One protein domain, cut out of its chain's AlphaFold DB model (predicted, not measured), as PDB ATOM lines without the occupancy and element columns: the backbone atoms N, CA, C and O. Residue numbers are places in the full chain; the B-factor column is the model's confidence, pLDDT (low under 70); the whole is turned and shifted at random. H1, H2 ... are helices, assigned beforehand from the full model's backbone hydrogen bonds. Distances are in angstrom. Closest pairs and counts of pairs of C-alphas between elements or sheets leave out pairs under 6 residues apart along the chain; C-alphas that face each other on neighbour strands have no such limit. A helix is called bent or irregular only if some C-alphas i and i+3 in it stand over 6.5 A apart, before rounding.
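Overview. This is residues 8 to 141 of the 177 residues of the protein "AzlC protein" of Burkholderia cenocepacia (UniProt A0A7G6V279). Two long helices, the bent H1 and H4, make the two long sides of an elongated body and run opposite ways, with shorter helices between and beside them. At one end H3 fills the space between H1b and H4, with H2 to one side; at the other end H5, H6 and H7 gather between H1a and the last part of H4. The printed part has 134 residues with seven named helices, H1 to H7 in order, and no named strand: all helix. It is loose, with a radius of gyration of the C-alphas of 17.7 A and spans of 52 by 28 by 22 A.

Along the chain. Find C-alpha 8 at (22.647, 55.047, 59.249), where H1, residues 8 to 39, begins. By its hydrogen bonds it was assigned as one helix, but it is bent: C-alphas 19 and 22 are 6.9 A apart. Its arms are H1a, residues 8 to 19, 16.4 A long, and H1b, residues 22 to 39, 26.7 A long. Next come H2, residues 45 to 54, and H3, residues 58 to 69, only just irregular with C-alphas 63 and 66 at 6.8 A. From C-alpha 74 at (-17.365, 33.844, 39.076), H4 runs 32.3 A to residue 95, with a kink of 29 degrees near residue 84. H5 is residues 104 to 113, H6 residues 116 to 125, and H7 residues 135 to 141, ending at (10.674, 52.985, 56.767).

Arrangement. Start at H1a, which touches H7 at a steep tilt of 49 degrees, the C-alphas of Leu 13 and Gly 141 being closest at 4.0 A. H1b touches H2 only at the corner, and only just, with 3 pairs of C-alphas within 8 A; Met 38 and Ala 48 have the closest C-alphas, 6.4 A. With residues 30 to 38 alone, H1b touches H3 at a shallow tilt of 17 degrees, the closest C-alphas being Thr 34 and Leu 62, 6.3 A. H3 and H4 form a helical hairpin, opposite ways at 16 degrees, closest at the C-alphas of Ser 60 and Ala 81, 5.0 A. H4 touches H5 at C-alphas 92 and 111, their closest, 4.9 A, and H6 at C-alphas 91 and 119, their closest, 6.6 A. H1b and H4 are apart. Each O i to N i+4 pair is within hydrogen-bond range in H1a, H2, H5, H6 and H7; H1b has 13 of 14, H3 6 of 8 and H4 15 of 18.

Size, cuts and confidence. The C-alphas of Thr 8 and Lys 71, the two farthest apart, are 54.1 A apart. The printed part has no cut, and no link between the helices is long. Confidence is under 70 in 24 residues, among them 52 to 58 and 128 to 135; the mean pLDDT of the printed part is 76.8.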
ATOM      1  N   THR A   8      22.978  55.162  60.676       70.69
ATOM      2  CA  THR A   8      22.647  55.047  59.249       70.69
ATOM      3  C   THR A   8      21.274  54.412  59.018       70.69
ATOM      4  O   THR A   8      20.502  54.904  58.199       70.69
ATOM      5  N   ASP A   9      20.921  53.369  59.775       67.56
ATOM      6  CA  ASP A   9      19.627  52.691  59.636       67.56
ATOM      7  C   ASP A   9      18.474  53.576  60.122       67.56
ATOM      8  O   ASP A   9      17.402  53.604  59.523       67.56
ATOM      9  N   ARG A  10      18.702  54.349  61.193       68.25
ATOM     10  CA  ARG A  10      17.720  55.318  61.703       68.25
ATOM     11  C   ARG A  10      17.443  56.423  60.689       68.25
ATOM     12  O   ARG A  10      16.288  56.800  60.501       68.25
ATOM     13  N   PHE A  11      18.484  56.927  60.030       73.06
ATOM     14  CA  PHE A  11      18.330  57.920  58.971       73.06
ATOM     15  C   PHE A  11      17.552  57.347  57.781       73.06
ATOM     16  O   PHE A  11      16.588  57.966  57.337       73.06
ATOM     17  N   ALA A  12      17.911  56.144  57.326       72.06
ATOM     18  CA  ALA A  12      17.231  55.464  56.227       72.06
ATOM     19  C   ALA A  12      15.742  55.196  56.527       72.06
ATOM     20  O   ALA A  12      14.903  55.403  55.655       72.06
ATOM     21  N   LEU A  13      15.395  54.829  57.768       74.81
ATOM     22  CA  LEU A  13      14.002  54.677  58.215       74.81
ATOM     23  C   LEU A  13      13.215  55.992  58.122       74.81
ATOM     24  O   LEU A  13      12.116  56.014  57.574       74.81
ATOM     25  N   ILE A  14      13.771  57.094  58.638       74.06
ATOM     26  CA  ILE A  14      13.116  58.414  58.607       74.06
ATOM     27  C   ILE A  14      12.972  58.912  57.168       74.06
ATOM     28  O   ILE A  14      11.954  59.513  56.822       74.06
ATOM     29  N   GLN A  15      13.981  58.666  56.333       76.50
ATOM     30  CA  GLN A  15      13.945  59.014  54.921       76.50
ATOM     31  C   GLN A  15      12.834  58.244  54.203       76.50
ATOM     32  O   GLN A  15      11.986  58.873  53.578       76.50
ATOM     33  N   GLY A  16      12.759  56.923  54.400       73.56
ATOM     34  CA  GLY A  16      11.664  56.103  53.881       73.56
ATOM     35  C   GLY A  16      10.302  56.602  54.360       73.56
ATOM     36  O   GLY A  16       9.422  56.857  53.547       73.56
ATOM     37  N   ALA A  17      10.131  56.860  55.661       77.44
ATOM     38  CA  ALA A  17       8.880  57.387  56.217       77.44
ATOM     39  C   ALA A  17       8.439  58.705  55.558       77.44
ATOM     40  O   ALA A  17       7.255  58.910  55.280       77.44
ATOM     41  N   ARG A  18       9.388  59.612  55.307       78.06
ATOM     42  CA  ARG A  18       9.117  60.903  54.672       78.06
ATOM     43  C   ARG A  18       8.750  60.738  53.200       78.06
ATOM     44  O   ARG A  18       7.800  61.383  52.761       78.06
ATOM     45  N   ASP A  19       9.440  59.859  52.485       78.94
ATOM     46  CA  ASP A  19       9.166  59.559  51.078       78.94
ATOM     47  C   ASP A  19       7.811  58.850  50.902       78.94
ATOM     48  O   ASP A  19       7.094  59.120  49.939       78.94
ATOM     49  N   TYR A  20       7.403  58.020  51.872       79.06
ATOM     50  CA  TYR A  20       6.082  57.384  51.902       79.06
ATOM     51  C   TYR A  20       4.958  58.338  52.331       79.06
ATOM     52  O   TYR A  20       3.818  58.161  51.910       79.06
ATOM     53  N   SER A  21       5.229  59.371  53.131       82.06
ATOM     54  CA  SER A  21       4.181  60.271  53.639       82.06
ATOM     55  C   SER A  21       3.231  60.875  52.580       82.06
ATOM     56  O   SER A  21       2.020  60.799  52.806       82.06
ATOM     57  N   PRO A  22       3.679  61.391  51.411       82.06
ATOM     58  CA  PRO A  22       2.756  61.912  50.397       82.06
ATOM     59  C   PRO A  22       1.860  60.823  49.794       82.06
ATOM     60  O   PRO A  22       0.746  61.097  49.352       82.06
ATOM     61  N   THR A  23       2.313  59.571  49.808       80.56
ATOM     62  CA  THR A  23       1.579  58.447  49.216       80.56
ATOM     63  C   THR A  23       0.400  58.007  50.078       80.56
ATOM     64  O   THR A  23      -0.576  57.486  49.548       80.56
ATOM     65  N   LEU A  24       0.417  58.309  51.382       81.31
ATOM     66  CA  LEU A  24      -0.715  58.044  52.273       81.31
ATOM     67  C   LEU A  24      -1.972  58.799  51.832       81.31
ATOM     68  O   LEU A  24      -3.058  58.233  51.868       81.31
ATOM     69  N   MET A  25      -1.831  60.042  51.361       84.75
ATOM     70  CA  MET A  25      -2.968  60.803  50.824       84.75
ATOM     71  C   MET A  25      -3.532  60.164  49.553       84.75
ATOM     72  O   MET A  25      -4.749  60.090  49.391       84.75
ATOM     73  N   ALA A  26      -2.665  59.640  48.683       83.06
ATOM     74  CA  ALA A  26      -3.098  58.909  47.495       83.06
ATOM     75  C   ALA A  26      -3.833  57.610  47.867       83.06
ATOM     76  O   ALA A  26      -4.889  57.329  47.307       83.06
ATOM     77  N   ILE A  27      -3.331  56.861  48.854       82.50
ATOM     78  CA  ILE A  27      -3.969  55.633  49.355       82.50
ATOM     79  C   ILE A  27      -5.333  55.940  49.983       82.50
ATOM     80  O   ILE A  27      -6.295  55.219  49.728       82.50
ATOM     81  N   LEU A  28      -5.447  57.019  50.765       85.00
ATOM     82  CA  LEU A  28      -6.719  57.445  51.355       85.00
ATOM     83  C   LEU A  28      -7.744  57.828  50.284       85.00
ATOM     84  O   LEU A  28      -8.877  57.353  50.332       85.00
ATOM     85  N   SER A  29      -7.340  58.638  49.301       87.31
ATOM     86  CA  SER A  29      -8.200  59.002  48.168       87.31
ATOM     87  C   SER A  29      -8.652  57.760  47.394       87.31
ATOM     88  O   SER A  29      -9.839  57.588  47.118       87.31
ATOM     89  N   TRP A  30      -7.731  56.829  47.136       84.00
ATOM     90  CA  TRP A  30      -8.037  55.566  46.468       84.00
ATOM     91  C   TRP A  30      -9.032  54.701  47.255       84.00
ATOM     92  O   TRP A  30      -9.977  54.154  46.682       84.00
ATOM     93  N   GLY A  31      -8.850  54.599  48.574       82.00
ATOM     94  CA  GLY A  31      -9.770  53.894  49.465       82.00
ATOM     95  C   GLY A  31     -11.171  54.505  49.448       82.00
ATOM     96  O   GLY A  31     -12.153  53.772  49.351       82.00
ATOM     97  N   LEU A  32     -11.267  55.837  49.452       86.44
ATOM     98  CA  LEU A  32     -12.542  56.549  49.367       86.44
ATOM     99  C   LEU A  32     -13.259  56.280  48.038       86.44
ATOM    100  O   LEU A  32     -14.434  55.921  48.043       86.44
ATOM    101  N   VAL A  33     -12.552  56.392  46.909       86.12
ATOM    102  CA  VAL A  33     -13.105  56.098  45.573       86.12
ATOM    103  C   VAL A  33     -13.615  54.660  45.501       86.12
ATOM    104  O   VAL A  33     -14.724  54.418  45.028       86.12
ATOM    105  N   THR A  34     -12.838  53.711  46.024       82.88
ATOM    106  CA  THR A  34     -13.222  52.293  46.052       82.88
ATOM    107  C   THR A  34     -14.457  52.067  46.928       82.88
ATOM    108  O   THR A  34     -15.380  51.367  46.517       82.88
ATOM    109  N   GLY A  35     -14.534  52.718  48.092       80.56
ATOM    110  CA  GLY A  35     -15.704  52.669  48.972       80.56
ATOM    111  C   GLY A  35     -16.973  53.229  48.323       80.56
ATOM    112  O   GLY A  35     -18.032  52.608  48.409       80.56
ATOM    113  N   ILE A  36     -16.870  54.358  47.614       84.06
ATOM    114  CA  ILE A  36     -17.992  54.951  46.869       84.06
ATOM    115  C   ILE A  36     -18.429  54.036  45.716       84.06
ATOM    116  O   ILE A  36     -19.621  53.852  45.487       84.06
ATOM    117  N   ALA A  37     -17.484  53.424  45.003       82.94
ATOM    118  CA  ALA A  37     -17.804  52.494  43.925       82.94
ATOM    119  C   ALA A  37     -18.531  51.242  44.448       82.94
ATOM    120  O   ALA A  37     -19.500  50.791  43.839       82.94
ATOM    121  N   MET A  38     -18.119  50.719  45.608       76.50
ATOM    122  CA  MET A  38     -18.800  49.595  46.257       76.50
ATOM    123  C   MET A  38     -20.200  49.970  46.758       76.50
ATOM    124  O   MET A  38     -21.116  49.165  46.607       76.50
ATOM    125  N   SER A  39     -20.413  51.182  47.283       75.81
ATOM    126  CA  SER A  39     -21.743  51.612  47.753       75.81
ATOM    127  C   SER A  39     -22.762  51.813  46.626       75.81
ATOM    128  O   SER A  39     -23.965  51.734  46.861       75.81
ATOM    129  N   LYS A  40     -22.290  52.048  45.397       72.38
ATOM    130  CA  LYS A  40     -23.115  52.119  44.181       72.38
ATOM    131  C   LYS A  40     -23.315  50.765  43.496       72.38
ATOM    132  O   LYS A  40     -24.050  50.689  42.515       72.38
ATOM    133  N   SER A  41     -22.653  49.715  43.975       70.56
ATOM    134  CA  SER A  41     -22.753  48.380  43.396       70.56
ATOM    135  C   SER A  41     -23.996  47.635  43.885       70.56
ATOM    136  O   SER A  41     -24.581  47.970  44.910       70.56
ATOM    137  N   VAL A  42     -24.381  46.581  43.165       66.25
ATOM    138  CA  VAL A  42     -25.534  45.724  43.503       66.25
ATOM    139  C   VAL A  42     -25.243  44.796  44.706       66.25
ATOM    140  O   VAL A  42     -26.048  43.927  45.028       66.25
ATOM    141  N   MET A  43     -24.078  44.931  45.359       65.38
ATOM    142  CA  MET A  43     -23.662  44.084  46.482       65.38
ATOM    143  C   MET A  43     -24.288  44.530  47.803       65.38
ATOM    144  O   MET A  43     -24.420  45.716  48.100       65.38
ATOM    145  N   THR A  44     -24.608  43.550  48.646       73.44
ATOM    146  CA  THR A  44     -25.027  43.808  50.029       73.44
ATOM    147  C   THR A  44     -23.866  44.367  50.859       73.44
ATOM    148  O   THR A  44     -22.698  44.066  50.595       73.44
ATOM    149  N   LEU A  45     -24.177  45.137  51.911       70.88
ATOM    150  CA  LEU A  45     -23.166  45.726  52.802       70.88
ATOM    151  C   LEU A  45     -22.207  44.658  53.361       70.88
ATOM    152  O   LEU A  45     -20.997  44.858  53.360       70.88
ATOM    153  N   GLY A  46     -22.734  43.488  53.741       70.81
ATOM    154  CA  GLY A  46     -21.931  42.362  54.224       70.81
ATOM    155  C   GLY A  46     -20.968  41.796  53.177       70.81
ATOM    156  O   GLY A  46     -19.823  41.491  53.505       70.81
ATOM    157  N   GLN A  47     -21.378  41.714  51.907       70.94
ATOM    158  CA  GLN A  47     -20.496  41.283  50.818       70.94
ATOM    159  C   GLN A  47     -19.405  42.320  50.527       70.94
ATOM    160  O   GLN A  47     -18.253  41.942  50.327       70.94
ATOM    161  N   ALA A  48     -19.733  43.616  50.553       68.56
ATOM    162  CA  ALA A  48     -18.753  44.688  50.387       68.56
ATOM    163  C   ALA A  48     -17.730  44.714  51.541       68.56
ATOM    164  O   ALA A  48     -16.525  44.855  51.311       68.56
ATOM    165  N   SER A  49     -18.183  44.505  52.782       67.75
ATOM    166  CA  SER A  49     -17.309  44.386  53.954       67.75
ATOM    167  C   SER A  49     -16.427  43.140  53.890       67.75
ATOM    168  O   SER A  49     -15.225  43.247  54.116       67.75
ATOM    169  N   ALA A  50     -16.980  41.979  53.522       73.00
ATOM    170  CA  ALA A  50     -16.209  40.751  53.334       73.00
ATOM    171  C   ALA A  50     -15.145  40.923  52.239       73.00
ATOM    172  O   ALA A  50     -13.986  40.569  52.431       73.00
ATOM    173  N   MET A  51     -15.499  41.549  51.116       71.38
ATOM    174  CA  MET A  51     -14.557  41.826  50.035       71.38
ATOM    175  C   MET A  51     -13.451  42.799  50.469       71.38
ATOM    176  O   MET A  51     -12.297  42.615  50.094       71.38
ATOM    177  N   SER A  52     -13.773  43.786  51.304       68.50
ATOM    178  CA  SER A  52     -12.795  44.724  51.875       68.50
ATOM    179  C   SER A  52     -11.859  44.075  52.901       68.50
ATOM    180  O   SER A  52     -10.695  44.457  52.990       68.50
ATOM    181  N   LEU A  53     -12.350  43.090  53.658       62.53
ATOM    182  CA  LEU A  53     -11.585  42.358  54.672       62.53
ATOM    183  C   LEU A  53     -10.682  41.274  54.071       62.53
ATOM    184  O   LEU A  53      -9.546  41.114  54.513       62.53
ATOM    185  N   PHE A  54     -11.175  40.532  53.076       61.78
ATOM    186  CA  PHE A  54     -10.460  39.388  52.503       61.78
ATOM    187  C   PHE A  54      -9.608  39.744  51.280       61.78
ATOM    188  O   PHE A  54      -8.591  39.095  51.041       61.78
ATOM    189  N   VAL A  55      -9.978  40.770  50.504       66.25
ATOM    190  CA  VAL A  55      -9.235  41.154  49.296       66.25
ATOM    191  C   VAL A  55      -8.305  42.315  49.623       66.25
ATOM    192  O   VAL A  55      -8.703  43.475  49.636       66.25
ATOM    193  N   TYR A  56      -7.024  42.001  49.817       60.44
ATOM    194  CA  TYR A  56      -5.948  42.953  50.131       60.44
ATOM    195  C   TYR A  56      -5.593  43.918  48.966       60.44
ATOM    196  O   TYR A  56      -4.526  44.526  48.945       60.44
ATOM    197  N   ALA A  57      -6.461  44.069  47.958       67.00
ATOM    198  CA  ALA A  57      -6.163  44.791  46.723       67.00
ATOM    199  C   ALA A  57      -7.363  45.603  46.198       67.00
ATOM    200  O   ALA A  57      -8.174  45.108  45.411       67.00
ATOM    201  N   GLY A  58      -7.419  46.894  46.552       69.12
ATOM    202  CA  GLY A  58      -8.471  47.821  46.101       69.12
ATOM    203  C   GLY A  58      -8.570  47.980  44.576       69.12
ATOM    204  O   GLY A  58      -9.656  48.156  44.038       69.12
ATOM    205  N   SER A  59      -7.462  47.832  43.841       78.12
ATOM    206  CA  SER A  59      -7.486  47.839  42.368       78.12
ATOM    207  C   SER A  59      -8.260  46.652  41.788       78.12
ATOM    208  O   SER A  59      -8.969  46.803  40.799       78.12
ATOM    209  N   SER A  60      -8.155  45.479  42.420       79.31
ATOM    210  CA  SER A  60      -8.904  44.295  41.993       79.31
ATOM    211  C   SER A  60     -10.392  44.437  42.311       79.31
ATOM    212  O   SER A  60     -11.212  44.044  41.491       79.31
ATOM    213  N   GLN A  61     -10.740  45.095  43.425       80.62
ATOM    214  CA  GLN A  61     -12.127  45.409  43.781       80.62
ATOM    215  C   GLN A  61     -12.786  46.281  42.707       80.62
ATOM    216  O   GLN A  61     -13.822  45.902  42.175       80.62
ATOM    217  N   LEU A  62     -12.146  47.383  42.303       82.12
ATOM    218  CA  LEU A  62     -12.674  48.246  41.239       82.12
ATOM    219  C   LEU A  62     -12.781  47.542  39.879       82.12
ATOM    220  O   LEU A  62     -13.747  47.768  39.156       82.12
ATOM    221  N   ALA A  63     -11.818  46.684  39.537       84.75
ATOM    222  CA  ALA A  63     -11.811  45.973  38.259       84.75
ATOM    223  C   ALA A  63     -12.932  44.928  38.146       84.75
ATOM    224  O   ALA A  63     -13.430  44.683  37.048       84.75
ATOM    225  N   VAL A  64     -13.345  44.319  39.261       84.19
ATOM    226  CA  VAL A  64     -14.384  43.277  39.245       84.19
ATOM    227  C   VAL A  64     -15.797  43.796  39.486       84.19
ATOM    228  O   VAL A  64     -16.748  43.122  39.102       84.19
ATOM    229  N   LEU A  65     -15.965  44.995  40.053       83.81
ATOM    230  CA  LEU A  65     -17.274  45.643  40.205       83.81
ATOM    231  C   LEU A  65     -18.127  45.654  38.917       83.81
ATOM    232  O   LEU A  65     -19.282  45.228  38.989       83.81
ATOM    233  N   PRO A  66     -17.615  46.069  37.740       83.25
ATOM    234  CA  PRO A  66     -18.409  46.036  36.509       83.25
ATOM    235  C   PRO A  66     -18.749  44.608  36.061       83.25
ATOM    236  O   PRO A  66     -19.829  44.380  35.523       83.25
ATOM    237  N   LEU A  67     -17.871  43.632  36.324       84.44
ATOM    238  CA  LEU A  67     -18.107  42.228  35.972       84.44
ATOM    239  C   LEU A  67     -19.228  41.617  36.821       84.44
ATOM    240  O   LEU A  67     -20.080  40.890  36.309       84.44
ATOM    241  N   LEU A  68     -19.254  41.959  38.111       81.81
ATOM    242  CA  LEU A  68     -20.317  41.567  39.031       81.81
ATOM    243  C   LEU A  68     -21.650  42.229  38.661       81.81
ATOM    244  O   LEU A  68     -22.681  41.560  38.659       81.81
ATOM    245  N   ALA A  69     -21.635  43.513  38.285       82.44
ATOM    246  CA  ALA A  69     -22.828  44.217  37.812       82.44
ATOM    247  C   ALA A  69     -23.397  43.599  36.520       82.44
ATOM    248  O   ALA A  69     -24.614  43.486  36.373       82.44
ATOM    249  N   ALA A  70     -22.524  43.130  35.625       85.50
ATOM    250  CA  ALA A  70     -22.890  42.408  34.407       85.50
ATOM    251  C   ALA A  70     -23.290  40.934  34.643       85.50
ATOM    252  O   ALA A  70     -23.598  40.233  33.682       85.50
ATOM    253  N   LYS A  71     -23.296  40.454  35.899       82.19
ATOM    254  CA  LYS A  71     -23.628  39.069  36.290       82.19
ATOM    255  C   LYS A  71     -22.799  38.005  35.555       82.19
ATOM    256  O   LYS A  71     -23.290  36.918  35.250       82.19
ATOM    257  N   LEU A  72     -21.536  38.315  35.276       85.62
ATOM    258  CA  LEU A  72     -20.608  37.381  34.648       85.62
ATOM    259  C   LEU A  72     -20.236  36.229  35.602       85.62
ATOM    260  O   LEU A  72     -20.297  36.381  36.826       85.62
ATOM    261  N   PRO A  73     -19.836  35.061  35.064       86.69
ATOM    262  CA  PRO A  73     -19.514  33.896  35.877       86.69
ATOM    263  C   PRO A  73     -18.317  34.166  36.797       86.69
ATOM    264  O   PRO A  73     -17.346  34.812  36.404       86.69
ATOM    265  N   ILE A  74     -18.350  33.598  38.005       84.44
ATOM    266  CA  ILE A  74     -17.365  33.844  39.076       84.44
ATOM    267  C   ILE A  74     -15.918  33.590  38.617       84.44
ATOM    268  O   ILE A  74     -15.012  34.324  39.005       84.44
ATOM    269  N   TRP A  75     -15.688  32.617  37.731       85.19
ATOM    270  CA  TRP A  75     -14.359  32.356  37.167       85.19
ATOM    271  C   TRP A  75     -13.765  33.552  36.415       85.19
ATOM    272  O   TRP A  75     -12.564  33.783  36.508       85.19
ATOM    273  N   THR A  76     -14.584  34.351  35.725       86.06
ATOM    274  CA  THR A  76     -14.108  35.567  35.037       86.06
ATOM    275  C   THR A  76     -13.709  36.650  36.035       86.06
ATOM    276  O   THR A  76     -12.660  37.264  35.880       86.06
ATOM    277  N   VAL A  77     -14.479  36.808  37.115       85.25
ATOM    278  CA  VAL A  77     -14.165  37.712  38.230       85.25
ATOM    279  C   VAL A  77     -12.838  37.324  38.885       85.25
ATOM    280  O   VAL A  77     -11.974  38.179  39.086       85.25
ATOM    281  N   LEU A  78     -12.643  36.031  39.166       84.81
ATOM    282  CA  LEU A  78     -11.397  35.506  39.728       84.81
ATOM    283  C   LEU A  78     -10.216  35.696  38.774       84.81
ATOM    284  O   LEU A  78      -9.149  36.121  39.214       84.81
ATOM    285  N   LEU A  79     -10.404  35.436  37.477       87.75
ATOM    286  CA  LEU A  79      -9.367  35.622  36.466       87.75
ATOM    287  C   LEU A  79      -8.955  37.094  36.358       87.75
ATOM    288  O   LEU A  79      -7.765  37.395  36.411       87.75
ATOM    289  N   THR A  80      -9.911  38.021  36.281       87.81
ATOM    290  CA  THR A  80      -9.618  39.459  36.247       87.81
ATOM    291  C   THR A  80      -8.909  39.911  37.521       87.81
ATOM    292  O   THR A  80      -7.900  40.612  37.440       87.81
ATOM    293  N   ALA A  81      -9.367  39.470  38.697       84.94
ATOM    294  CA  ALA A  81      -8.690  39.772  39.955       84.94
ATOM    295  C   ALA A  81      -7.251  39.225  39.977       84.94
ATOM    296  O   ALA A  81      -6.330  39.937  40.379       84.94
ATOM    297  N   ALA A  82      -7.035  37.993  39.509       84.00
ATOM    298  CA  ALA A  82      -5.715  37.377  39.420       84.00
ATOM    299  C   ALA A  82      -4.792  38.129  38.446       84.00
ATOM    300  O   ALA A  82      -3.646  38.417  38.792       84.00
ATOM    301  N   MET A  83      -5.296  38.517  37.270       87.62
ATOM    302  CA  MET A  83      -4.547  39.301  36.282       87.62
ATOM    303  C   MET A  83      -4.116  40.657  36.845       87.62
ATOM    304  O   MET A  83      -2.952  41.032  36.721       87.62
ATOM    305  N   VAL A  84      -5.014  41.372  37.529       85.81
ATOM    306  CA  VAL A  84      -4.687  42.655  38.174       85.81
ATOM    307  C   VAL A  84      -3.659  42.466  39.297       85.81
ATOM    308  O   VAL A  84      -2.763  43.295  39.469       85.81
ATOM    309  N   ASN A  85      -3.737  41.360  40.041       85.00
ATOM    310  CA  ASN A  85      -2.812  41.055  41.136       85.00
ATOM    311  C   ASN A  85      -1.452  40.509  40.678       85.00
ATOM    312  O   ASN A  85      -0.496  40.561  41.455       85.00
ATOM    313  N   MET A  86      -1.303  40.077  39.421       84.31
ATOM    314  CA  MET A  86      -0.017  39.631  38.863       84.31
ATOM    315  C   MET A  86       1.087  40.691  39.014       84.31
ATOM    316  O   MET A  86       2.265  40.349  39.113       84.31
ATOM    317  N   ARG A  87       0.727  41.974  39.142       82.69
ATOM    318  CA  ARG A  87       1.670  43.059  39.457       82.69
ATOM    319  C   ARG A  87       2.555  42.765  40.672       82.69
ATOM    320  O   ARG A  87       3.743  43.064  40.638       82.69
ATOM    321  N   PHE A  88       2.020  42.124  41.713       82.38
ATOM    322  CA  PHE A  88       2.797  41.776  42.904       82.38
ATOM    323  C   PHE A  88       3.864  40.722  42.593       82.38
ATOM    324  O   PHE A  88       4.966  40.789  43.132       82.38
ATOM    325  N   VAL A  89       3.576  39.799  41.669       81.81
ATOM    326  CA  VAL A  89       4.545  38.809  41.176       81.81
ATOM    327  C   VAL A  89       5.676  39.509  40.426       81.81
ATOM    328  O   VAL A  89       6.845  39.250  40.705       81.81
ATOM    329  N   ILE A  90       5.340  40.450  39.539       84.19
ATOM    330  CA  ILE A  90       6.320  41.228  38.766       84.19
ATOM    331  C   ILE A  90       7.217  42.051  39.700       84.19
ATOM    332  O   ILE A  90       8.443  42.010  39.580       84.19
ATOM    333  N   PHE A  91       6.638  42.761  40.671       83.38
ATOM    334  CA  PHE A  91       7.416  43.559  41.621       83.38
ATOM    335  C   PHE A  91       8.295  42.689  42.525       83.38
ATOM    336  O   PHE A  91       9.447  43.037  42.789       83.38
ATOM    337  N   SER A  92       7.782  41.538  42.966       78.75
ATOM    338  CA  SER A  92       8.547  40.572  43.758       78.75
ATOM    339  C   SER A  92       9.737  40.017  42.965       78.75
ATOM    340  O   SER A  92      10.857  39.979  43.479       78.75
ATOM    341  N   ALA A  93       9.543  39.696  41.680       81.50
ATOM    342  CA  ALA A  93      10.618  39.271  40.786       81.50
ATOM    343  C   ALA A  93      11.682  40.368  40.578       81.50
ATOM    344  O   ALA A  93      12.875  40.071  40.601       81.50
ATOM    345  N   GLY A  94      11.280  41.639  40.460       79.31
ATOM    346  CA  GLY A  94      12.211  42.775  40.349       79.31
ATOM    347  C   GLY A  94      13.048  43.030  41.615       79.31
ATOM    348  O   GLY A  94      14.207  43.450  41.540       79.31
ATOM    349  N   LEU A  95      12.503  42.731  42.799       76.12
ATOM    350  CA  LEU A  95      13.210  42.868  44.082       76.12
ATOM    351  C   LEU A  95      14.028  41.637  44.472       76.12
ATOM    352  O   LEU A  95      14.976  41.770  45.252       76.12
ATOM    353  N   ALA A  96      13.714  40.461  43.931       78.06
ATOM    354  CA  ALA A  96      14.439  39.219  44.191       78.06
ATOM    355  C   ALA A  96      15.978  39.350  44.071       78.06
ATOM    356  O   ALA A  96      16.666  38.939  45.013       78.06
ATOM    357  N   PRO A  97      16.558  39.969  43.017       74.44
ATOM    358  CA  PRO A  97      18.011  40.150  42.919       74.44
ATOM    359  C   PRO A  97      18.578  41.164  43.929       74.44
ATOM    360  O   PRO A  97      19.756  41.093  44.274       74.44
ATOM    361  N   HIS A  98      17.765  42.091  44.448       70.69
ATOM    362  CA  HIS A  98      18.207  43.100  45.417       70.69
ATOM    363  C   HIS A  98      18.368  42.540  46.834       70.69
ATOM    364  O   HIS A  98      19.193  43.060  47.584       70.69
ATOM    365  N   PHE A  99      17.598  41.505  47.181       71.19
ATOM    366  CA  PHE A  99      17.542  40.880  48.509       71.19
ATOM    367  C   PHE A  99      18.000  39.410  48.496       71.19
ATOM    368  O   PHE A  99      17.731  38.646  49.427       71.19
ATOM    369  N   SER A 100      18.750  39.017  47.462       69.81
ATOM    370  CA  SER A 100      19.300  37.671  47.250       69.81
ATOM    371  C   SER A 100      20.301  37.209  48.321       69.81
ATOM    372  O   SER A 100      20.714  36.052  48.313       69.81
ATOM    373  N   TYR A 101      20.661  38.077  49.269       71.44
ATOM    374  CA  TYR A 101      21.535  37.770  50.402       71.44
ATOM    375  C   TYR A 101      20.769  37.425  51.700       71.44
ATOM    376  O   TYR A 101      21.391  37.041  52.688       71.44
ATOM    377  N   LEU A 102      19.432  37.546  51.730       72.81
ATOM    378  CA  LEU A 102      18.603  37.240  52.911       72.81
ATOM    379  C   LEU A 102      18.052  35.803  52.898       72.81
ATOM    380  O   LEU A 102      17.893  35.232  51.818       72.81
ATOM    381  N   PRO A 103      17.673  35.230  54.058       78.31
ATOM    382  CA  PRO A 103      16.956  33.953  54.122       78.31
ATOM    383  C   PRO A 103      15.572  34.030  53.455       78.31
ATOM    384  O   PRO A 103      14.926  35.083  53.466       78.31
ATOM    385  N   LEU A 104      15.098  32.900  52.915       75.69
ATOM    386  CA  LEU A 104      13.878  32.801  52.099       75.69
ATOM    387  C   LEU A 104      12.648  33.431  52.772       75.69
ATOM    388  O   LEU A 104      11.956  34.229  52.150       75.69
ATOM    389  N   TRP A 105      12.434  33.177  54.067       74.62
ATOM    390  CA  TRP A 105      11.324  33.764  54.829       74.62
ATOM    391  C   TRP A 105      11.314  35.295  54.829       74.62
ATOM    392  O   TRP A 105      10.256  35.909  54.721       74.62
ATOM    393  N   ARG A 106      12.489  35.935  54.906       73.19
ATOM    394  CA  ARG A 106      12.583  37.399  54.839       73.19
ATOM    395  C   ARG A 106      12.335  37.914  53.427       73.19
ATOM    396  O   ARG A 106      11.722  38.964  53.288       73.19
ATOM    397  N   ARG A 107      12.753  37.177  52.393       76.12
ATOM    398  CA  ARG A 107      12.438  37.521  50.995       76.12
ATOM    399  C   ARG A 107      10.941  37.441  50.727       76.12
ATOM    400  O   ARG A 107      10.398  38.354  50.123       76.12
ATOM    401  N   LEU A 108      10.283  36.398  51.232       76.31
ATOM    402  CA  LEU A 108       8.832  36.243  51.135       76.31
ATOM    403  C   LEU A 108       8.103  37.361  51.886       76.31
ATOM    404  O   LEU A 108       7.181  37.950  51.337       76.31
ATOM    405  N   ALA A 109       8.557  37.724  53.090       75.88
ATOM    406  CA  ALA A 109       7.986  38.847  53.831       75.88
ATOM    407  C   ALA A 109       8.164  40.188  53.092       75.88
ATOM    408  O   ALA A 109       7.214  40.957  52.995       75.88
ATOM    409  N   ILE A 110       9.350  40.460  52.541       76.44
ATOM    410  CA  ILE A 110       9.607  41.665  51.737       76.44
ATOM    411  C   ILE A 110       8.714  41.670  50.494       76.44
ATOM    412  O   ILE A 110       8.068  42.674  50.235       76.44
ATOM    413  N   GLY A 111       8.612  40.553  49.770       75.06
ATOM    414  CA  GLY A 111       7.744  40.433  48.598       75.06
ATOM    415  C   GLY A 111       6.260  40.625  48.923       75.06
ATOM    416  O   GLY A 111       5.564  41.304  48.179       75.06
ATOM    417  N   TYR A 112       5.791  40.096  50.056       72.50
ATOM    418  CA  TYR A 112       4.400  40.229  50.500       72.50
ATOM    419  C   TYR A 112       4.043  41.666  50.900       72.50
ATOM    420  O   TYR A 112       2.979  42.164  50.549       72.50
ATOM    421  N   PHE A 113       4.939  42.350  51.617       74.19
ATOM    422  CA  PHE A 113       4.731  43.744  52.024       74.19
ATOM    423  C   PHE A 113       5.085  44.759  50.934       74.19
ATOM    424  O   PHE A 113       4.865  45.956  51.119       74.19
ATOM    425  N   ASN A 114       5.635  44.314  49.807       74.69
ATOM    426  CA  ASN A 114       6.015  45.197  48.725       74.69
ATOM    427  C   ASN A 114       4.803  45.576  47.861       74.69
ATOM    428  O   ASN A 114       4.384  44.838  46.968       74.69
ATOM    429  N   GLY A 115       4.267  46.765  48.128       75.12
ATOM    430  CA  GLY A 115       3.281  47.424  47.277       75.12
ATOM    431  C   GLY A 115       3.906  48.126  46.067       75.12
ATOM    432  O   GLY A 115       5.107  48.388  46.027       75.12
ATOM    433  N   ASP A 116       3.059  48.491  45.108       78.69
ATOM    434  CA  ASP A 116       3.388  49.327  43.943       78.69
ATOM    435  C   ASP A 116       4.157  50.598  44.329       78.69
ATOM    436  O   ASP A 116       5.222  50.890  43.786       78.69
ATOM    437  N   VAL A 117       3.658  51.322  45.322       77.00
ATOM    438  CA  VAL A 117       4.277  52.553  45.820       77.00
ATOM    439  C   VAL A 117       5.666  52.302  46.417       77.00
ATOM    440  O   VAL A 117       6.597  53.071  46.174       77.00
ATOM    441  N   ILE A 118       5.813  51.222  47.186       79.62
ATOM    442  CA  ILE A 118       7.070  50.871  47.859       79.62
ATOM    443  C   ILE A 118       8.122  50.485  46.819       79.62
ATOM    444  O   ILE A 118       9.243  50.991  46.862       79.62
ATOM    445  N   TYR A 119       7.735  49.668  45.840       81.50
ATOM    446  CA  TYR A 119       8.595  49.271  44.732       81.50
ATOM    447  C   TYR A 119       9.090  50.477  43.928       81.50
ATOM    448  O   TYR A 119      10.287  50.603  43.673       81.50
ATOM    449  N   LEU A 120       8.190  51.396  43.564       81.88
ATOM    450  CA  LEU A 120       8.535  52.571  42.764       81.88
ATOM    451  C   LEU A 120       9.464  53.533  43.507       81.88
ATOM    452  O   LEU A 120      10.418  54.039  42.918       81.88
ATOM    453  N   LEU A 121       9.224  53.776  44.797       79.00
ATOM    454  CA  LEU A 121      10.104  54.621  45.608       79.00
ATOM    455  C   LEU A 121      11.478  53.977  45.799       79.00
ATOM    456  O   LEU A 121      12.498  54.651  45.653       79.00
ATOM    457  N   PHE A 122      11.513  52.663  46.023       78.50
ATOM    458  CA  PHE A 122      12.755  51.906  46.112       78.50
ATOM    459  C   PHE A 122      13.560  51.955  44.806       78.50
ATOM    460  O   PHE A 122      14.773  52.172  44.828       78.50
ATOM    461  N   GLN A 123      12.893  51.815  43.658       79.25
ATOM    462  CA  GLN A 123      13.530  51.906  42.346       79.25
ATOM    463  C   GLN A 123      14.012  53.334  42.046       79.25
ATOM    464  O   GLN A 123      15.125  53.509  41.551       79.25
ATOM    465  N   LYS A 124      13.227  54.357  42.410       77.62
ATOM    466  CA  LYS A 124      13.597  55.777  42.276       77.62
ATOM    467  C   LYS A 124      14.846  56.130  43.084       77.62
ATOM    468  O   LYS A 124      15.625  56.975  42.651       77.62
ATOM    469  N   GLN A 125      15.045  55.500  44.241       74.50
ATOM    470  CA  GLN A 125      16.233  55.734  45.057       74.50
ATOM    471  C   GLN A 125      17.509  55.117  44.458       74.50
ATOM    472  O   GLN A 125      18.605  55.560  44.792       74.50
ATOM    473  N   GLY A 126      17.383  54.145  43.547       70.88
ATOM    474  CA  GLY A 126      18.498  53.655  42.732       70.88
ATOM    475  C   GLY A 126      19.549  52.855  43.504       70.88
ATOM    476  O   GLY A 126      20.745  53.015  43.261       70.88
ATOM    477  N   PHE A 127      19.139  52.002  44.449       75.00
ATOM    478  CA  PHE A 127      20.087  51.155  45.178       75.00
ATOM    479  C   PHE A 127      20.820  50.179  44.251       75.00
ATOM    480  O   PHE A 127      20.203  49.489  43.444       75.00
ATOM    481  N   ALA A 128      22.132  50.039  44.445       69.50
ATOM    482  CA  ALA A 128      22.914  49.020  43.755       69.50
ATOM    483  C   ALA A 128      22.445  47.592  44.109       69.50
ATOM    484  O   ALA A 128      21.944  47.321  45.216       69.50
ATOM    485  N   TYR A 129      22.640  46.665  43.169       66.75
ATOM    486  CA  TYR A 129      22.486  45.231  43.407       66.75
ATOM    487  C   TYR A 129      23.506  44.768  44.463       66.75
ATOM    488  O   TYR A 129      24.665  45.176  44.434       66.75
ATOM    489  N   GLY A 130      23.064  43.949  45.425       66.25
ATOM    490  CA  GLY A 130      23.881  43.511  46.564       66.25
ATOM    491  C   GLY A 130      23.540  44.181  47.904       66.25
ATOM    492  O   GLY A 130      22.513  44.859  48.056       66.25
ATOM    493  N   ARG A 131      24.390  43.925  48.908       62.62
ATOM    494  CA  ARG A 131      24.194  44.346  50.302       62.62
ATOM    495  C   ARG A 131      24.637  45.797  50.489       62.62
ATOM    496  O   ARG A 131      25.827  46.088  50.479       62.62
ATOM    497  N   VAL A 132      23.674  46.688  50.719       66.69
ATOM    498  CA  VAL A 132      23.920  48.104  51.036       66.69
ATOM    499  C   VAL A 132      23.435  48.377  52.467       66.69
ATOM    500  O   VAL A 132      22.303  48.005  52.793       66.69
ATOM    501  N   PRO A 133      24.255  48.988  53.344       66.81
ATOM    502  CA  PRO A 133      23.825  49.346  54.697       66.81
ATOM    503  C   PRO A 133      22.637  50.323  54.647       66.81
ATOM    504  O   PRO A 133      22.630  51.253  53.847       66.81
ATOM    505  N   GLY A 134      21.608  50.097  55.470       66.06
ATOM    506  CA  GLY A 134      20.385  50.913  55.501       66.06
ATOM    507  C   GLY A 134      19.315  50.589  54.443       66.06
ATOM    508  O   GLY A 134      18.200  51.091  54.553       66.06
ATOM    509  N   LYS A 135      19.577  49.712  53.464       68.56
ATOM    510  CA  LYS A 135      18.625  49.361  52.381       68.56
ATOM    511  C   LYS A 135      17.358  48.663  52.888       68.56
ATOM    512  O   LYS A 135      16.248  49.008  52.495       68.56
ATOM    513  N   GLU A 136      17.517  47.722  53.818       70.25
ATOM    514  CA  GLU A 136      16.386  47.087  54.513       70.25
ATOM    515  C   GLU A 136      15.650  48.084  55.413       70.25
ATOM    516  O   GLU A 136      14.424  48.069  55.490       70.25
ATOM    517  N   ALA A 137      16.392  48.975  56.070       70.38
ATOM    518  CA  ALA A 137      15.837  49.983  56.960       70.38
ATOM    519  C   ALA A 137      14.989  51.014  56.188       70.38
ATOM    520  O   ALA A 137      13.914  51.378  56.648       70.38
ATOM    521  N   TYR A 138      15.400  51.411  54.980       70.88
ATOM    522  CA  TYR A 138      14.590  52.250  54.091       70.88
ATOM    523  C   TYR A 138      13.299  51.548  53.640       70.88
ATOM    524  O   TYR A 138      12.218  52.135  53.711       70.88
ATOM    525  N   PHE A 139      13.383  50.269  53.245       73.44
ATOM    526  CA  PHE A 139      12.206  49.472  52.867       73.44
ATOM    527  C   PHE A 139      11.183  49.394  54.012       73.44
ATOM    528  O   PHE A 139       9.998  49.648  53.818       73.44
ATOM    529  N   TRP A 140      11.649  49.143  55.239       69.38
ATOM    530  CA  TRP A 140      10.803  49.109  56.436       69.38
ATOM    531  C   TRP A 140      10.474  50.494  57.021       69.38
ATOM    532  O   TRP A 140       9.818  50.565  58.063       69.38
ATOM    533  N   GLY A 141      10.873  51.587  56.355       65.62
ATOM    534  CA  GLY A 141      10.674  52.985  56.767       65.62
ATOM    535  C   GLY A 141       9.236  53.361  57.120       65.62
ATOM    536  O   GLY A 141       9.013  54.286  57.892       65.62
TER     537      GLY A 141